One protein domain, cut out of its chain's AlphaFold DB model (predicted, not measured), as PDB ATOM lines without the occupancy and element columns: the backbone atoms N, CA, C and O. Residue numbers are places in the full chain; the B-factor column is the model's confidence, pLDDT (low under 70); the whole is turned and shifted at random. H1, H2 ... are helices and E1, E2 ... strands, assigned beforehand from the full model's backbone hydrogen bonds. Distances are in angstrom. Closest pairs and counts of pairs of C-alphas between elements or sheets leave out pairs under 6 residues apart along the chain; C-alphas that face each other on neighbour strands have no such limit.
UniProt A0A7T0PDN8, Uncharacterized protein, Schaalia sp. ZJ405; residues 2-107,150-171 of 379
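AT A GLANCE: This is residues 2 to 107 and 150 to 171 of the 379 residues of an uncharacterized protein of Schaalia sp. ZJ405 (UniProt A0A7T0PDN8). One long helix, H3, runs through the middle of the domain, with three small, separate antiparallel sheets set round it: the three strands E1 E3 E2 over one side, and the hairpins E4-E5 and E6-E7 on other sides. The short helix H4 packs across H3 and also meets E4 and E7, while the four-residue H2 lies far out beside the three-stranded sheet. The printed part has 128 residues, with four named helices and seven named strands in the order H1 E1 H2 E2 E3 H3 H4 E4 E5 E6 E7; the class is mixed, helices and strands. It is compact, with a radius of gyration of the C-alphas of 14.4 A and spans of 43 by 31 by 26 A.

HOW THE PARTS SIT: The largest sheet has the order E1, residues 8 to 10, E3, residues 30 to 33, and E2, residues 23 to 25, and is antiparallel throughout. N 9 and O 31 are 3.0 A apart and N 24 and O 32 2.8 A, within hydrogen-bond range; E2 and E3 form a hairpin. H2, residues 13 to 16, only grazes this sheet, with residue 16. E1, H2 and E2 make a split strand-helix-strand unit, two strands running the same way with E3 between them, and its crossover is right-handed. H3, residues 43 to 61, is on one face of the sheet at a height over the sheet of 9.2 A, giving two layers, helix over sheet. It lies over E1 and E3, and on the local plane stands at 32 degrees to E1, only just slantwise to the strands. H1, residues 2 to 5, touches residues 49 to 56 of H3 alone; the closest C-alphas, of Ile 4 and Ala 53, are 6.2 A apart. H4, residues 70 to 76, touches residues 48 to 55 of H3 alone, about perpendicular at 81 degrees, with the C-alphas of Thr 52 and Ile 75 closest at 6.4 A. The hairpin of E4, residues 88 to 92, and E5, residues 95 to 99, has N 90 and O 97 at 3.0 A; the closest C-alphas of H4 and E4, Ser 72 and Val 88, are 5.6 A apart. The hairpin of E6, residues 151 to 158, and E7, residues 163 to 170, has N 154 and O 167 at 2.8 A; the closest C-alphas of H4 and E7, Ala 73 and Val 169, are 5.8 A apart. E4 and E7 are near each other, while E1 and E4 are apart. In H3 and H4 every O i to N i+4 pair is within hydrogen-bond range; H1 and H2 are too short for one.

IN THESE COORDINATES: H3 is 26.9 A long, from C-alpha 43 at (171.465, 152.323, 252.001) to C-alpha 61 at (190.006, 151.422, 232.532). E6 spans 22.2 A and E7 22.3 A, the latter ending with C-alpha 170 at (178.633, 135.640, 232.137).

THE WHOLE: The C-alphas of Gln 18 and Asp 150, the two farthest apart, are 43.4 A apart. Residues 108 to 149 are not printed, and C-alphas 107 and 150 are 38.9 A apart across the cut. Of the links printed whole, H4 to E4 is long. Mean pLDDT of the printed part is 78.5; residues 2, 21, 37 to 42, 102 to 107 and 150 to 165 are under 70.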
ATOM      1  N   LYS A   2     172.554 153.073 232.856       64.44
ATOM      2  CA  LYS A   2     172.647 154.280 231.999       64.44
ATOM      3  C   LYS A   2     172.922 155.599 232.743       64.44
ATOM      4  O   LYS A   2     173.928 156.231 232.469       64.44
ATOM      5  N   GLY A   3     172.113 155.963 233.745       79.19
ATOM      6  CA  GLY A   3     172.333 157.209 234.506       79.19
ATOM      7  C   GLY A   3     173.637 157.239 235.315       79.19
ATOM      8  O   GLY A   3     174.243 158.289 235.482       79.19
ATOM      9  N   ILE A   4     174.128 156.077 235.753       83.56
ATOM     10  CA  ILE A   4     175.325 155.967 236.600       83.56
ATOM     11  C   ILE A   4     176.602 156.125 235.768       83.56
ATOM     12  O   ILE A   4     177.555 156.741 236.235       83.56
ATOM     13  N   ALA A   5     176.634 155.601 234.538       83.12
ATOM     14  CA  ALA A   5     177.811 155.687 233.668       83.12
ATOM     15  C   ALA A   5     178.224 157.134 233.397       83.12
ATOM     16  O   ALA A   5     179.394 157.484 233.560       83.12
ATOM     17  N   SER A   6     177.226 157.988 233.162       83.31
ATOM     18  CA  SER A   6     177.407 159.418 232.939       83.31
ATOM     19  C   SER A   6     178.015 160.159 234.123       83.31
ATOM     20  O   SER A   6     178.455 161.287 233.948       83.31
ATOM     21  N   ARG A   7     178.079 159.543 235.308       86.50
ATOM     22  CA  ARG A   7     178.606 160.114 236.554       86.50
ATOM     23  C   ARG A   7     179.929 159.485 236.990       86.50
ATOM     24  O   ARG A   7     180.545 159.934 237.957       86.50
ATOM     25  N   VAL A   8     180.396 158.450 236.292       86.19
ATOM     26  CA  VAL A   8     181.718 157.863 236.524       86.19
ATOM     27  C   VAL A   8     182.753 158.658 235.734       86.19
ATOM     28  O   VAL A   8     182.668 158.785 234.513       86.19
ATOM     29  N   ARG A   9     183.758 159.206 236.427       84.56
ATOM     30  CA  ARG A   9     184.803 160.041 235.813       84.56
ATOM     31  C   ARG A   9     186.191 159.514 236.113       84.56
ATOM     32  O   ARG A   9     186.520 159.244 237.269       84.56
ATOM     33  N   VAL A  10     187.027 159.438 235.080       86.19
ATOM     34  CA  VAL A  10     188.471 159.213 235.216       86.19
ATOM     35  C   VAL A  10     189.162 160.573 235.217       86.19
ATOM     36  O   VAL A  10     189.162 161.279 234.215       86.19
ATOM     37  N   LEU A  11     189.741 160.946 236.354       82.38
ATOM     38  CA  LEU A  11     190.311 162.265 236.598       82.38
ATOM     39  C   LEU A  11     191.795 162.167 236.961       82.38
ATOM     40  O   LEU A  11     192.236 161.292 237.716       82.38
ATOM     41  N   ASN A  12     192.581 163.121 236.468       84.44
ATOM     42  CA  ASN A  12     193.934 163.357 236.959       84.44
ATOM     43  C   ASN A  12     193.917 164.142 238.293       84.44
ATOM     44  O   ASN A  12     192.880 164.620 238.753       84.44
ATOM     45  N   LYS A  13     195.085 164.288 238.942       77.44
ATOM     46  CA  LYS A  13     195.197 164.940 240.263       77.44
ATOM     47  C   LYS A  13     194.696 166.393 240.259       77.44
ATOM     48  O   LYS A  13     194.104 166.818 241.244       77.44
ATOM     49  N   LYS A  14     194.931 167.134 239.170       83.00
ATOM     50  CA  LYS A  14     194.524 168.540 239.030       83.00
ATOM     51  C   LYS A  14     193.007 168.650 238.884       83.00
ATOM     52  O   LYS A  14     192.393 169.383 239.645       83.00
ATOM     53  N   GLN A  15     192.417 167.862 237.983       82.56
ATOM     54  CA  GLN A  15     190.966 167.811 237.769       82.56
ATOM     55  C   GLN A  15     190.225 167.423 239.052       82.56
ATOM     56  O   GLN A  15     189.240 168.052 239.417       82.56
ATOM     57  N   ARG A  16     190.746 166.440 239.794       75.88
ATOM     58  CA  ARG A  16     190.155 166.020 241.069       75.88
ATOM     59  C   ARG A  16     190.186 167.116 242.141       75.88
ATOM     60  O   ARG A  16     189.276 167.179 242.954       75.88
ATOM     61  N   GLY A  17     191.216 167.965 242.152       72.44
ATOM     62  CA  GLY A  17     191.312 169.105 243.073       72.44
ATOM     63  C   GLY A  17     190.397 170.282 242.718       72.44
ATOM     64  O   GLY A  17     190.287 171.205 243.512       72.44
ATOM     65  N   GLN A  18     189.764 170.252 241.542       80.00
ATOM     66  CA  GLN A  18     188.850 171.283 241.044       80.00
ATOM     67  C   GLN A  18     187.378 170.845 241.101       80.00
ATOM     68  O   GLN A  18     186.508 171.582 240.645       80.00
ATOM     69  N   LEU A  19     187.091 169.653 241.636       76.25
ATOM     70  CA  LEU A  19     185.724 169.168 241.800       76.25
ATOM     71  C   LEU A  19     184.974 170.027 242.817       76.25
ATOM     72  O   LEU A  19     185.423 170.194 243.950       76.25
ATOM     73  N   THR A  20     183.812 170.521 242.407       75.94
ATOM     74  CA  THR A  20     182.897 171.297 243.250       75.94
ATOM     75  C   THR A  20     181.704 170.474 243.737       75.94
ATOM     76  O   THR A  20     181.038 170.883 244.683       75.94
ATOM     77  N   CYS A  21     181.445 169.307 243.135       69.06
ATOM     78  CA  CYS A  21     180.366 168.401 243.523       69.06
ATOM     79  C   CYS A  21     180.835 167.321 244.523       69.06
ATOM     80  O   CYS A  21     182.005 166.912 244.501       69.06
ATOM     81  N   PRO A  22     179.939 166.818 245.396       75.31
ATOM     82  CA  PRO A  22     180.219 165.647 246.219       75.31
ATOM     83  C   PRO A  22     180.504 164.413 245.351       75.31
ATOM     84  O   PRO A  22     179.880 164.208 244.311       75.31
ATOM     85  N   TYR A  23     181.443 163.568 245.778       78.19
ATOM     86  CA  TYR A  23     181.818 162.371 245.025       78.19
ATOM     87  C   TYR A  23     182.259 161.217 245.930       78.19
ATOM     88  O   TYR A  23     182.766 161.423 247.034       78.19
ATOM     89  N   VAL A  24     182.141 159.988 245.422       78.44
ATOM     90  CA  VAL A  24     182.711 158.775 246.025       78.44
ATOM     91  C   VAL A  24     183.944 158.341 245.232       78.44
ATOM     92  O   VAL A  24     183.856 158.130 244.019       78.44
ATOM     93  N   PRO A  25     185.118 158.172 245.865       77.38
ATOM     94  CA  PRO A  25     186.274 157.614 245.182       77.38
ATOM     95  C   PRO A  25     186.090 156.111 244.935       77.38
ATOM     96  O   PRO A  25     185.866 155.348 245.869       77.38
ATOM     97  N   ILE A  26     186.252 155.679 243.684       77.69
ATOM     98  CA  ILE A  26     186.212 154.260 243.295       77.69
ATOM     99  C   ILE A  26     187.631 153.685 243.241       77.69
ATOM    100  O   ILE A  26     187.919 152.624 243.793       77.69
ATOM    101  N   THR A  27     188.530 154.406 242.569       77.00
ATOM    102  CA  THR A  27     189.961 154.098 242.480       77.00
ATOM    103  C   THR A  27     190.771 155.363 242.762       77.00
ATOM    104  O   THR A  27     190.227 156.448 242.987       77.00
ATOM    105  N   ARG A  28     192.105 155.275 242.693       74.38
ATOM    106  CA  ARG A  28     192.966 156.463 242.784       74.38
ATOM    107  C   ARG A  28     192.620 157.527 241.730       74.38
ATOM    108  O   ARG A  28     192.769 158.716 242.014       74.38
ATOM    109  N   ARG A  29     192.203 157.103 240.532       80.44
ATOM    110  CA  ARG A  29     191.941 157.970 239.371       80.44
ATOM    111  C   ARG A  29     190.469 158.032 238.970       80.44
ATOM    112  O   ARG A  29     190.133 158.869 238.150       80.44
ATOM    113  N   THR A  30     189.608 157.193 239.535       83.56
ATOM    114  CA  THR A  30     188.194 157.116 239.147       83.56
ATOM    115  C   THR A  30     187.292 157.472 240.315       83.56
ATOM    116  O   THR A  30     187.512 157.000 241.434       83.56
ATOM    117  N   ILE A  31     186.269 158.274 240.047       83.12
ATOM    118  CA  ILE A  31     185.250 158.682 241.015       83.12
ATOM    119  C   ILE A  31     183.843 158.408 240.472       83.12
ATOM    120  O   ILE A  31     183.667 158.245 239.265       83.12
ATOM    121  N   LEU A  32     182.865 158.395 241.372       84.25
ATOM    122  CA  LEU A  32     181.442 158.559 241.085       84.25
ATOM    123  C   LEU A  32     181.013 159.934 241.602       84.25
ATOM    124  O   LEU A  32     181.084 160.169 242.808       84.25
ATOM    125  N   GLU A  33     180.583 160.826 240.716       83.12
ATOM    126  CA  GLU A  33     179.908 162.073 241.096       83.12
ATOM    127  C   GLU A  33     178.555 161.736 241.724       83.12
ATOM    128  O   GLU A  33     177.873 160.825 241.248       83.12
ATOM    129  N   LEU A  34     178.182 162.426 242.800       79.19
ATOM    130  CA  LEU A  34     176.926 162.194 243.507       79.19
ATOM    131  C   LEU A  34     175.868 163.229 243.129       79.19
ATOM    132  O   LEU A  34     176.190 164.392 242.890       79.19
ATOM    133  N   GLU A  35     174.614 162.794 243.101       79.38
ATOM    134  CA  GLU A  35     173.454 163.666 242.893       79.38
ATOM    135  C   GLU A  35     172.940 164.249 244.217       79.38
ATOM    136  O   GLU A  35     173.122 163.676 245.300       79.38
ATOM    137  N   ASP A  36     172.247 165.384 244.128       73.69
ATOM    138  CA  ASP A  36     171.594 165.991 245.284       73.69
ATOM    139  C   ASP A  36     170.574 165.028 245.905       73.69
ATOM    140  O   ASP A  36     169.754 164.406 245.229       73.69
ATOM    141  N   GLY A  37     170.637 164.883 247.229       67.06
ATOM    142  CA  GLY A  37     169.749 163.984 247.962       67.06
ATOM    143  C   GLY A  37     170.067 162.494 247.802       67.06
ATOM    144  O   GLY A  37     169.347 161.672 248.364       67.06
ATOM    145  N   GLU A  38     171.147 162.092 247.126       69.12
ATOM    146  CA  GLU A  38     171.475 160.671 246.934       69.12
ATOM    147  C   GLU A  38     171.669 159.911 248.258       69.12
ATOM    148  O   GLU A  38     171.227 158.773 248.403       69.12
ATOM    149  N   PHE A  39     172.206 160.573 249.286       67.44
ATOM    150  CA  PHE A  39     172.334 160.006 250.634       67.44
ATOM    151  C   PHE A  39     171.027 159.950 251.441       67.44
ATOM    152  O   PHE A  39     171.006 159.389 252.536       67.44
ATOM    153  N   THR A  40     169.929 160.504 250.921       68.25
ATOM    154  CA  THR A  40     168.596 160.348 251.528       68.25
ATOM    155  C   THR A  40     167.955 159.016 251.146       68.25
ATOM    156  O   THR A  40     167.059 158.542 251.848       68.25
ATOM    157  N   GLN A  41     168.454 158.372 250.085       68.88
ATOM    158  CA  GLN A  41     167.990 157.064 249.646       68.88
ATOM    159  C   GLN A  41     168.279 155.980 250.706       68.88
ATOM    160  O   GLN A  41     169.137 156.142 251.585       68.88
ATOM    161  N   PRO A  42     167.568 154.842 250.656       69.38
ATOM    162  CA  PRO A  42     167.914 153.685 251.468       69.38
ATOM    163  C   PRO A  42     169.319 153.166 251.137       69.38
ATOM    164  O   PRO A  42     169.705 153.085 249.970       69.38
ATOM    165  N   ASP A  43     170.063 152.727 252.151       71.06
ATOM    166  CA  ASP A  43     171.465 152.323 252.001       71.06
ATOM    167  C   ASP A  43     171.702 151.223 250.957       71.06
ATOM    168  O   ASP A  43     172.767 151.164 250.345       71.06
ATOM    169  N   TRP A  44     170.736 150.326 250.751       71.94
ATOM    170  CA  TRP A  44     170.843 149.274 249.738       71.94
ATOM    171  C   TRP A  44     170.861 149.845 248.314       71.94
ATOM    172  O   TRP A  44     171.585 149.332 247.464       71.94
ATOM    173  N   MET A  45     170.122 150.929 248.064       76.00
ATOM    174  CA  MET A  45     170.069 151.594 246.764       76.00
ATOM    175  C   MET A  45     171.375 152.343 246.503       76.00
ATOM    176  O   MET A  45     171.978 152.177 245.446       76.00
ATOM    177  N   ILE A  46     171.880 153.052 247.518       75.12
ATOM    178  CA  ILE A  46     173.193 153.711 247.485       75.12
ATOM    179  C   ILE A  46     174.289 152.683 247.158       75.12
ATOM    180  O   ILE A  46     175.065 152.868 246.219       75.12
ATOM    181  N   ARG A  47     174.310 151.547 247.872       76.94
ATOM    182  CA  ARG A  47     175.250 150.442 247.618       76.94
ATOM    183  C   ARG A  47     175.139 149.894 246.195       76.94
ATOM    184  O   ARG A  47     176.168 149.675 245.560       76.94
ATOM    185  N   GLN A  48     173.927 149.707 245.679       81.19
ATOM    186  CA  GLN A  48     173.717 149.225 244.313       81.19
ATOM    187  C   GLN A  48     174.273 150.206 243.273       81.19
ATOM    188  O   GLN A  48     174.958 149.788 242.333       81.19
ATOM    189  N   THR A  49     174.035 151.505 243.462       83.56
ATOM    190  CA  THR A  49     174.565 152.563 242.595       83.56
ATOM    191  C   THR A  49     176.088 152.541 242.567       83.56
ATOM    192  O   THR A  49     176.701 152.494 241.499       83.56
ATOM    193  N   ILE A  50     176.711 152.489 243.743       82.75
ATOM    194  CA  ILE A  50     178.167 152.449 243.879       82.75
ATOM    195  C   ILE A  50     178.756 151.170 243.266       82.75
ATOM    196  O   ILE A  50     179.723 151.240 242.511       82.75
ATOM    197  N   ASN A  51     178.186 149.998 243.553       86.56
ATOM    198  CA  ASN A  51     178.661 148.726 243.002       86.56
ATOM    199  C   ASN A  51     178.557 148.696 241.470       86.56
ATOM    200  O   ASN A  51     179.470 148.224 240.790       86.56
ATOM    201  N   THR A  52     177.506 149.297 240.918       88.94
ATOM    202  CA  THR A  52     177.368 149.498 239.471       88.94
ATOM    203  C   THR A  52     178.456 150.430 238.927       88.94
ATOM    204  O   THR A  52     179.092 150.126 237.918       88.94
ATOM    205  N   ALA A  53     178.727 151.542 239.614       87.31
ATOM    206  CA  ALA A  53     179.773 152.485 239.230       87.31
ATOM    207  C   ALA A  53     181.169 151.839 239.235       87.31
ATOM    208  O   ALA A  53     181.979 152.101 238.347       87.31
ATOM    209  N   ARG A  54     181.442 150.940 240.190       89.56
ATOM    210  CA  ARG A  54     182.686 150.154 240.264       89.56
ATOM    211  C   ARG A  54     182.878 149.251 239.047       89.56
ATOM    212  O   ARG A  54     183.974 149.220 238.491       89.56
ATOM    213  N   VAL A  55     181.822 148.566 238.607       90.31
ATOM    214  CA  VAL A  55     181.844 147.736 237.391       90.31
ATOM    215  C   VAL A  55     182.150 148.589 236.154       90.31
ATOM    216  O   VAL A  55     183.053 148.263 235.382       90.31
ATOM    217  N   ILE A  56     181.475 149.734 236.009       88.94
ATOM    218  CA  ILE A  56     181.695 150.672 234.896       88.94
ATOM    219  C   ILE A  56     183.126 151.232 234.913       88.94
ATOM    220  O   ILE A  56     183.779 151.303 233.871       88.94
ATOM    221  N   ALA A  57     183.638 151.595 236.091       87.62
ATOM    222  CA  ALA A  57     184.995 152.102 236.270       87.62
ATOM    223  C   ALA A  57     186.059 151.084 235.838       87.62
ATOM    224  O   ALA A  57     187.019 151.448 235.155       87.62
ATOM    225  N   VAL A  58     185.886 149.813 236.214       89.06
ATOM    226  CA  VAL A  58     186.781 148.727 235.793       89.06
ATOM    227  C   VAL A  58     186.714 148.529 234.282       89.06
ATOM    228  O   VAL A  58     187.764 148.472 233.650       89.06
ATOM    229  N   ASN A  59     185.518 148.514 233.684       88.25
ATOM    230  CA  ASN A  59     185.379 148.395 232.230       88.25
ATOM    231  C   ASN A  59     186.080 149.537 231.484       88.25
ATOM    232  O   ASN A  59     186.845 149.307 230.556       88.25
ATOM    233  N   SER A  60     185.873 150.771 231.943       84.12
ATOM    234  CA  SER A  60     186.393 151.982 231.293       84.12
ATOM    235  C   SER A  60     187.915 152.133 231.404       84.12
ATOM    236  O   SER A  60     188.508 152.946 230.702       84.12
ATOM    237  N   THR A  61     188.552 151.390 232.311       84.88
ATOM    238  CA  THR A  61     190.006 151.422 232.532       84.88
ATOM    239  C   THR A  61     190.702 150.129 232.111       84.88
ATOM    240  O   THR A  61     191.922 150.017 232.249       84.88
ATOM    241  N   ALA A  62     189.952 149.154 231.589       84.69
ATOM    242  CA  ALA A  62     190.499 147.894 231.122       84.69
ATOM    243  C   ALA A  62     191.350 148.111 229.862       84.69
ATOM    244  O   ALA A  62     190.904 148.684 228.876       84.69
ATOM    245  N   ILE A  63     192.590 147.620 229.894       84.12
ATOM    246  CA  ILE A  63     193.537 147.698 228.765       84.12
ATOM    247  C   ILE A  63     193.455 146.480 227.830       84.12
ATOM    248  O   ILE A  63     194.169 146.406 226.835       84.12
ATOM    249  N   ALA A  64     192.620 145.503 228.179       83.94
ATOM    250  CA  ALA A  64     192.376 144.281 227.428       83.94
ATOM    251  C   ALA A  64     190.914 143.847 227.625       83.94
ATOM    252  O   ALA A  64     190.315 144.223 228.638       83.94
ATOM    253  N   PRO A  65     190.343 143.033 226.716       83.81
ATOM    254  CA  PRO A  65     188.993 142.512 226.881       83.81
ATOM    255  C   PRO A  65     188.829 141.750 228.202       83.81
ATOM    256  O   PRO A  65     189.667 140.921 228.580       83.81
ATOM    257  N   ILE A  66     187.731 142.040 228.894       89.00
ATOM    258  CA  ILE A  66     187.342 141.412 230.156       89.00
ATOM    259  C   ILE A  66     185.880 140.983 230.094       89.00
ATOM    260  O   ILE A  66     185.064 141.645 229.459       89.00
ATOM    261  N   THR A  67     185.554 139.898 230.790       91.88
ATOM    262  CA  THR A  67     184.179 139.436 231.006       91.88
ATOM    263  C   THR A  67     183.861 139.495 232.492       91.88
ATOM    264  O   THR A  67     184.598 138.935 233.296       91.88
ATOM    265  N   PHE A  68     182.785 140.163 232.887       94.06
ATOM    266  CA  PHE A  68     182.345 140.219 234.280       94.06
ATOM    267  C   PHE A  68     181.680 138.909 234.701       94.06
ATOM    268  O   PHE A  68     180.932 138.304 233.936       94.06
ATOM    269  N   THR A  69     181.955 138.473 235.928       93.81
ATOM    270  CA  THR A  69     181.494 137.185 236.465       93.81
ATOM    271  C   THR A  69     181.146 137.306 237.954       93.81
ATOM    272  O   THR A  69     181.334 138.371 238.553       93.81
ATOM    273  N   HIS A  70     180.614 136.237 238.553       94.31
ATOM    274  CA  HIS A  70     180.208 136.168 239.965       94.31
ATOM    275  C   HIS A  70     179.336 137.363 240.393       94.31
ATOM    276  O   HIS A  70     178.379 137.713 239.706       94.31
ATOM    277  N   GLU A  71     179.676 138.030 241.498       93.75
ATOM    278  CA  GLU A  71     178.965 139.192 242.033       93.75
ATOM    279  C   GLU A  71     178.856 140.343 241.028       93.75
ATOM    280  O   GLU A  71     177.862 141.065 241.007       93.75
ATOM    281  N   SER A  72     179.854 140.512 240.156       94.75
ATOM    282  CA  SER A  72     179.808 141.543 239.114       94.75
ATOM    283  C   SER A  72     178.790 141.218 238.030       94.75
ATOM    284  O   SER A  72     178.112 142.126 237.556       94.75
ATOM    285  N   ALA A  73     178.625 139.939 237.683       94.88
ATOM    286  CA  ALA A  73     177.550 139.518 236.794       94.88
ATOM    287  C   ALA A  73     176.175 139.686 237.454       94.88
ATOM    288  O   ALA A  73     175.266 140.202 236.807       94.88
ATOM    289  N   LEU A  74     176.030 139.371 238.749       94.88
ATOM    290  CA  LEU A  74     174.790 139.641 239.494       94.88
ATOM    291  C   LEU A  74     174.414 141.128 239.446       94.88
ATOM    292  O   LEU A  74     173.280 141.463 239.110       94.88
ATOM    293  N   ILE A  75     175.376 142.024 239.704       92.25
ATOM    294  CA  ILE A  75     175.177 143.480 239.611       92.25
ATOM    295  C   ILE A  75     174.722 143.874 238.204       92.25
ATOM    296  O   ILE A  75     173.788 144.666 238.067       92.25
ATOM    297  N   ILE A  76     175.363 143.321 237.168       91.31
ATOM    298  CA  ILE A  76     175.041 143.646 235.777       91.31
ATOM    299  C   ILE A  76     173.624 143.199 235.408       91.31
ATOM    300  O   ILE A  76     172.874 143.974 234.818       91.31
ATOM    301  N   HIS A  77     173.235 141.990 235.814       91.75
ATOM    302  CA  HIS A  77     171.900 141.431 235.578       91.75
ATOM    303  C   HIS A  77     170.816 142.020 236.494       91.75
ATOM    304  O   HIS A  77     169.648 141.663 236.369       91.75
ATOM    305  N   GLY A  78     171.176 142.916 237.420       91.12
ATOM    306  CA  GLY A  78     170.237 143.507 238.376       91.12
ATOM    307  C   GLY A  78     169.735 142.522 239.437       91.12
ATOM    308  O   GLY A  78     168.644 142.702 239.972       91.12
ATOM    309  N   ILE A  79     170.515 141.484 239.737       92.56
ATOM    310  CA  ILE A  79     170.177 140.431 240.696       92.56
ATOM    311  C   ILE A  79     170.716 140.802 242.082       92.56
ATOM    312  O   ILE A  79     171.880 141.176 242.237       92.56
ATOM    313  N   GLY A  80     169.859 140.696 243.101       88.44
ATOM    314  CA  GLY A  80     170.223 140.969 244.490       88.44
ATOM    315  C   GLY A  80     171.239 139.963 245.042       88.44
ATOM    316  O   GLY A  80     171.208 138.780 244.712       88.44
ATOM    317  N   GLN A  81     172.124 140.429 245.923       88.81
ATOM    318  CA  GLN A  81     173.159 139.610 246.557       88.81
ATOM    319  C   GLN A  81     173.339 139.973 248.031       88.81
ATOM    320  O   GLN A  81     172.958 141.063 248.458       88.81
ATOM    321  N   TRP A  82     173.928 139.054 248.799       89.69
ATOM    322  CA  TRP A  82     174.161 139.244 250.234       89.69
ATOM    323  C   TRP A  82     175.376 140.123 250.546       89.69
ATOM    324  O   TRP A  82     175.332 140.942 251.463       89.69
ATOM    325  N   GLU A  83     176.450 139.980 249.766       82.88
ATOM    326  CA  GLU A  83     177.667 140.767 249.952       82.88
ATOM    327  C   GLU A  83     177.388 142.256 249.704       82.88
ATOM    328  O   GLU A  83     176.880 142.653 248.654       82.88
ATOM    329  N   LYS A  84     177.738 143.098 250.679       75.88
ATOM    330  CA  LYS A  84     177.456 144.537 250.638       75.88
ATOM    331  C   LYS A  84     178.448 145.270 249.740       75.88
ATOM    332  O   LYS A  84     178.066 146.234 249.071       75.88
ATOM    333  N   ASN A  85     179.706 144.831 249.735       76.25
ATOM    334  CA  ASN A  85     180.789 145.478 248.999       76.25
ATOM    335  C   ASN A  85     181.688 144.442 248.297       76.25
ATOM    336  O   ASN A  85     182.861 144.307 248.645       76.25
ATOM    337  N   PRO A  86     181.165 143.709 247.301       82.56
ATOM    338  CA  PRO A  86     181.904 142.620 246.668       82.56
ATOM    339  C   PRO A  86     183.074 143.157 245.840       82.56
ATOM    340  O   PRO A  86     182.976 144.269 245.319       82.56
ATOM    341  N   PRO A  87     184.173 142.417 245.643       85.50
ATOM    342  CA  PRO A  87     185.169 142.797 244.646       85.50
ATOM    343  C   PRO A  87     184.553 142.824 243.242       85.50
ATOM    344  O   PRO A  87     183.578 142.121 242.952       85.50
ATOM    345  N   VAL A  88     185.148 143.603 242.336       88.75
ATOM    346  CA  VAL A  88     184.768 143.513 240.922       88.75
ATOM    347  C   VAL A  88     185.468 142.296 240.332       88.75
ATOM    348  O   VAL A  88     186.686 142.295 240.169       88.75
ATOM    349  N   THR A  89     184.716 141.238 240.049       92.38
ATOM    350  CA  THR A  89     185.265 139.967 239.574       92.38
ATOM    351  C   THR A  89     185.163 139.891 238.059       92.38
ATOM    352  O   THR A  89     184.088 140.037 237.474       92.38
ATOM    353  N   VAL A  90     186.306 139.646 237.420       91.88
ATOM    354  CA  VAL A  90     186.424 139.574 235.963       91.88
ATOM    355  C   VAL A  90     187.161 138.313 235.539       91.88
ATOM    356  O   VAL A  90     188.038 137.811 236.242       91.88
ATOM    357  N   ARG A  91     186.841 137.820 234.348       90.69
ATOM    358  CA  ARG A  91     187.593 136.818 233.611       90.69
ATOM    359  C   ARG A  91     188.376 137.522 232.507       90.69
ATOM    360  O   ARG A  91     187.812 138.262 231.707       90.69
ATOM    361  N   SER A  92     189.682 137.284 232.463       86.69
ATOM    362  CA  SER A  92     190.574 137.780 231.415       86.69
ATOM    363  C   SER A  92     191.559 136.676 231.045       86.69
ATOM    364  O   SER A  92     192.153 136.055 231.929       86.69
ATOM    365  N   GLN A  93     191.683 136.374 229.748       81.94
ATOM    366  CA  GLN A  93     192.514 135.272 229.230       81.94
ATOM    367  C   GLN A  93     192.246 133.926 229.939       81.94
ATOM    368  O   GLN A  93     193.165 133.214 230.340       81.94
ATOM    369  N   GLY A  94     190.967 133.610 230.177       75.31
ATOM    370  CA  GLY A  94     190.541 132.374 230.846       75.31
ATOM    371  C   GLY A  94     190.787 132.324 232.360       75.31
ATOM    372  O   GLY A  94     190.424 131.344 233.003       75.31
ATOM    373  N   ARG A  95     191.372 133.368 232.963       83.62
ATOM    374  CA  ARG A  95     191.620 133.440 234.410       83.62
ATOM    375  C   ARG A  95     190.622 134.370 235.081       83.62
ATOM    376  O   ARG A  95     190.476 135.517 234.669       83.62
ATOM    377  N   ILE A  96     189.987 133.882 236.141       87.06
ATOM    378  CA  ILE A  96     189.117 134.680 237.008       87.06
ATOM    379  C   ILE A  96     189.990 135.424 238.022       87.06
ATOM    380  O   ILE A  96     190.893 134.833 238.615       87.06
ATOM    381  N   ARG A  97     189.748 136.725 238.198       86.44
ATOM    382  CA  ARG A  97     190.479 137.587 239.132       86.44
ATOM    383  C   ARG A  97     189.517 138.558 239.831       86.44
ATOM    384  O   ARG A  97     188.793 139.270 239.132       86.44
ATOM    385  N   PRO A  98     189.520 138.626 241.173       86.44
ATOM    386  CA  PRO A  98     188.880 139.718 241.893       86.44
ATOM    387  C   PRO A  98     189.748 140.980 241.800       86.44
ATOM    388  O   PRO A  98     190.967 140.927 241.972       86.44
ATOM    389  N   ILE A  99     189.123 142.119 241.515       83.25
ATOM    390  CA  ILE A  99     189.737 143.445 241.572       83.25
ATOM    391  C   ILE A  99     189.207 144.130 242.827       83.25
ATOM    392  O   ILE A  99     188.049 144.560 242.884       83.25
ATOM    393  N   GLU A 100     190.074 144.228 243.831       79.81
ATOM    394  CA  GLU A 100     189.783 144.956 245.060       79.81
ATOM    395  C   GLU A 100     189.801 146.459 244.797       79.81
ATOM    396  O   GLU A 100     190.743 147.007 244.217       79.81
ATOM    397  N   LEU A 101     188.736 147.129 245.225       75.25
ATOM    398  CA  LEU A 101     188.554 148.570 245.084       75.25
ATOM    399  C   LEU A 101     188.351 149.186 246.465       75.25
ATOM    400  O   LEU A 101     188.206 148.467 247.453       75.25
ATOM    401  N   TYR A 102     188.345 150.517 246.544       68.75
ATOM    402  CA  TYR A 102     188.129 151.185 247.824       68.75
ATOM    403  C   TYR A 102     186.834 150.712 248.478       68.75
ATOM    404  O   TYR A 102     185.798 150.614 247.822       68.75
ATOM    405  N   GLN A 103     186.911 150.421 249.777       61.81
ATOM    406  CA  GLN A 103     185.722 150.172 250.574       61.81
ATOM    407  C   GLN A 103     184.887 151.444 250.619       61.81
ATOM    408  O   GLN A 103     185.412 152.524 250.901       61.81
ATOM    409  N   ILE A 104     183.594 151.318 250.328       58.78
ATOM    410  CA  ILE A 104     182.702 152.469 250.319       58.78
ATOM    411  C   ILE A 104     181.930 152.542 251.630       58.78
ATOM    412  O   ILE A 104     181.229 151.610 252.019       58.78
ATOM    413  N   GLN A 105     182.078 153.685 252.293       58.12
ATOM    414  CA  GLN A 105     181.397 154.035 253.530       58.12
ATOM    415  C   GLN A 105     180.079 154.737 253.185       58.12
ATOM    416  O   GLN A 105     180.075 155.686 252.401       58.12
ATOM    417  N   THR A 106     178.960 154.286 253.754       53.50
ATOM    418  CA  THR A 106     177.707 155.056 253.729       53.50
ATOM    419  C   THR A 106     177.636 155.959 254.969       53.50
ATOM    420  O   THR A 106     178.186 155.596 256.012       53.50
ATOM    421  N   PRO A 107     176.931 157.106 254.917       43.59
ATOM    422  CA  PRO A 107     176.796 158.011 256.065       43.59
ATOM    423  C   PRO A 107     176.138 157.410 257.325       43.59
ATOM    424  O   PRO A 107     176.156 158.052 258.368       43.59
ATOM    425  N   ASP A 150     179.396 130.491 228.441       65.75
ATOM    426  CA  ASP A 150     178.274 131.265 227.900       65.75
ATOM    427  C   ASP A 150     178.360 132.710 228.390       65.75
ATOM    428  O   ASP A 150     178.081 133.030 229.547       65.75
ATOM    429  N   VAL A 151     178.799 133.579 227.481       63.03
ATOM    430  CA  VAL A 151     178.987 135.012 227.707       63.03
ATOM    431  C   VAL A 151     177.936 135.778 226.914       63.03
ATOM    432  O   VAL A 151     177.816 135.614 225.702       63.03
ATOM    433  N   GLY A 152     177.191 136.636 227.603       63.97
ATOM    434  CA  GLY A 152     176.300 137.624 227.008       63.97
ATOM    435  C   GLY A 152     176.977 138.985 226.827       63.97
ATOM    436  O   GLY A 152     178.015 139.285 227.424       63.97
ATOM    437  N   VAL A 153     176.352 139.839 226.015       65.12
ATOM    438  CA  VAL A 153     176.719 141.254 225.866       65.12
ATOM    439  C   VAL A 153     175.601 142.104 226.455       65.12
ATOM    440  O   VAL A 153     174.464 142.047 225.994       65.12
ATOM    441  N   HIS A 154     175.928 142.908 227.463       65.62
ATOM    442  CA  HIS A 154     175.028 143.907 228.019       65.62
ATOM    443  C   HIS A 154     175.440 145.290 227.498       65.62
ATOM    444  O   HIS A 154     176.348 145.929 228.036       65.62
ATOM    445  N   ALA A 155     174.777 145.741 226.432       61.56
ATOM    446  CA  ALA A 155     175.004 147.051 225.828       61.56
ATOM    447  C   ALA A 155     174.098 148.118 226.454       61.56
ATOM    448  O   ALA A 155     172.910 147.884 226.700       61.56
ATOM    449  N   PHE A 156     174.639 149.311 226.694       59.69
ATOM    450  CA  PHE A 156     173.835 150.470 227.053       59.69
ATOM    451  C   PHE A 156     174.430 151.773 226.502       59.69
ATOM    452  O   PHE A 156     175.624 152.028 226.621       59.69
ATOM    453  N   ASP A 157     173.550 152.594 225.932       50.44
ATOM    454  CA  ASP A 157     173.842 153.942 225.434       50.44
ATOM    455  C   ASP A 157     173.890 154.947 226.603       50.44
ATOM    456  O   ASP A 157     172.940 155.015 227.401       50.44
ATOM    457  N   ASP A 158     174.990 155.700 226.704       51.66
ATOM    458  CA  ASP A 158     175.131 156.890 227.547       51.66
ATOM    459  C   ASP A 158     175.229 158.149 226.667       51.66
ATOM    460  O   ASP A 158     176.310 158.617 226.288       51.66
ATOM    461  N   ARG A 159     174.059 158.728 226.373       45.88
ATOM    462  CA  ARG A 159     173.895 159.918 225.518       45.88
ATOM    463  C   ARG A 159     174.641 161.159 226.013       45.88
ATOM    464  O   ARG A 159     174.793 162.108 225.253       45.88
ATOM    465  N   SER A 160     175.102 161.159 227.263       44.31
ATOM    466  CA  SER A 160     175.861 162.256 227.874       44.31
ATOM    467  C   SER A 160     177.270 162.384 227.293       44.31
ATOM    468  O   SER A 160     177.792 163.489 227.193       44.31
ATOM    469  N   ASN A 161     177.879 161.252 226.912       47.38
ATOM    470  CA  ASN A 161     179.262 161.185 226.433       47.38
ATOM    471  C   ASN A 161     179.385 160.621 225.005       47.38
ATOM    472  O   ASN A 161     180.479 160.643 224.449       47.38
ATOM    473  N   GLY A 162     178.296 160.110 224.415       48.28
ATOM    474  CA  GLY A 162     178.289 159.576 223.046       48.28
ATOM    475  C   GLY A 162     179.110 158.292 222.866       48.28
ATOM    476  O   GLY A 162     179.533 157.997 221.751       48.28
ATOM    477  N   VAL A 163     179.367 157.550 223.951       52.28
ATOM    478  CA  VAL A 163     180.127 156.290 223.939       52.28
ATOM    479  C   VAL A 163     179.192 155.130 224.273       52.28
ATOM    480  O   VAL A 163     178.575 155.114 225.338       52.28
ATOM    481  N   ASP A 164     179.141 154.129 223.395       53.78
ATOM    482  CA  ASP A 164     178.479 152.859 223.684       53.78
ATOM    483  C   ASP A 164     179.302 152.058 224.697       53.78
ATOM    484  O   ASP A 164     180.435 151.637 224.437       53.78
ATOM    485  N   HIS A 165     178.724 151.813 225.871       64.50
ATOM    486  CA  HIS A 165     179.311 150.902 226.839       64.50
ATOM    487  C   HIS A 165     178.805 149.482 226.570       64.50
ATOM    488  O   HIS A 165     177.654 149.144 226.856       64.50
ATOM    489  N   CYS A 166     179.694 148.628 226.066       75.81
ATOM    490  CA  CYS A 166     179.465 147.189 225.980       75.81
ATOM    491  C   CYS A 166     180.160 146.489 227.148       75.81
ATOM    492  O   CYS A 166     181.384 146.553 227.280       75.81
ATOM    493  N   LEU A 167     179.380 145.811 227.993       84.56
ATOM    494  CA  LEU A 167     179.897 144.927 229.034       84.56
ATOM    495  C   LEU A 167     179.746 143.478 228.574       84.56
ATOM    496  O   LEU A 167     178.632 143.023 228.321       84.56
ATOM    497  N   TYR A 168     180.851 142.739 228.504       89.31
ATOM    498  CA  TYR A 168     180.788 141.282 228.400       89.31
ATOM    499  C   TYR A 168     180.527 140.712 229.786       89.31
ATOM    500  O   TYR A 168     181.233 141.054 230.735       89.31
ATOM    501  N   VAL A 169     179.532 139.845 229.917       91.50
ATOM    502  CA  VAL A 169     179.099 139.316 231.211       91.50
ATOM    503  C   VAL A 169     178.736 137.843 231.082       91.50
ATOM    504  O   VAL A 169     178.138 137.443 230.088       91.50
ATOM    505  N   ASP A 170     179.101 137.027 232.068       92.00
ATOM    506  CA  ASP A 170     178.633 135.640 232.137       92.00
ATOM    507  C   ASP A 170     177.097 135.594 232.186       92.00
ATOM    508  O   ASP A 170     176.450 136.473 232.766       92.00
ATOM    509  N   SER A 171     176.494 134.567 231.585       93.75
ATOM    510  CA  SER A 171     175.049 134.356 231.695       93.75
ATOM    511  C   SER A 171     174.623 134.153 233.158       93.75
ATOM    512  O   SER A 171     175.447 133.898 234.045       93.75
TER     513      SER A 171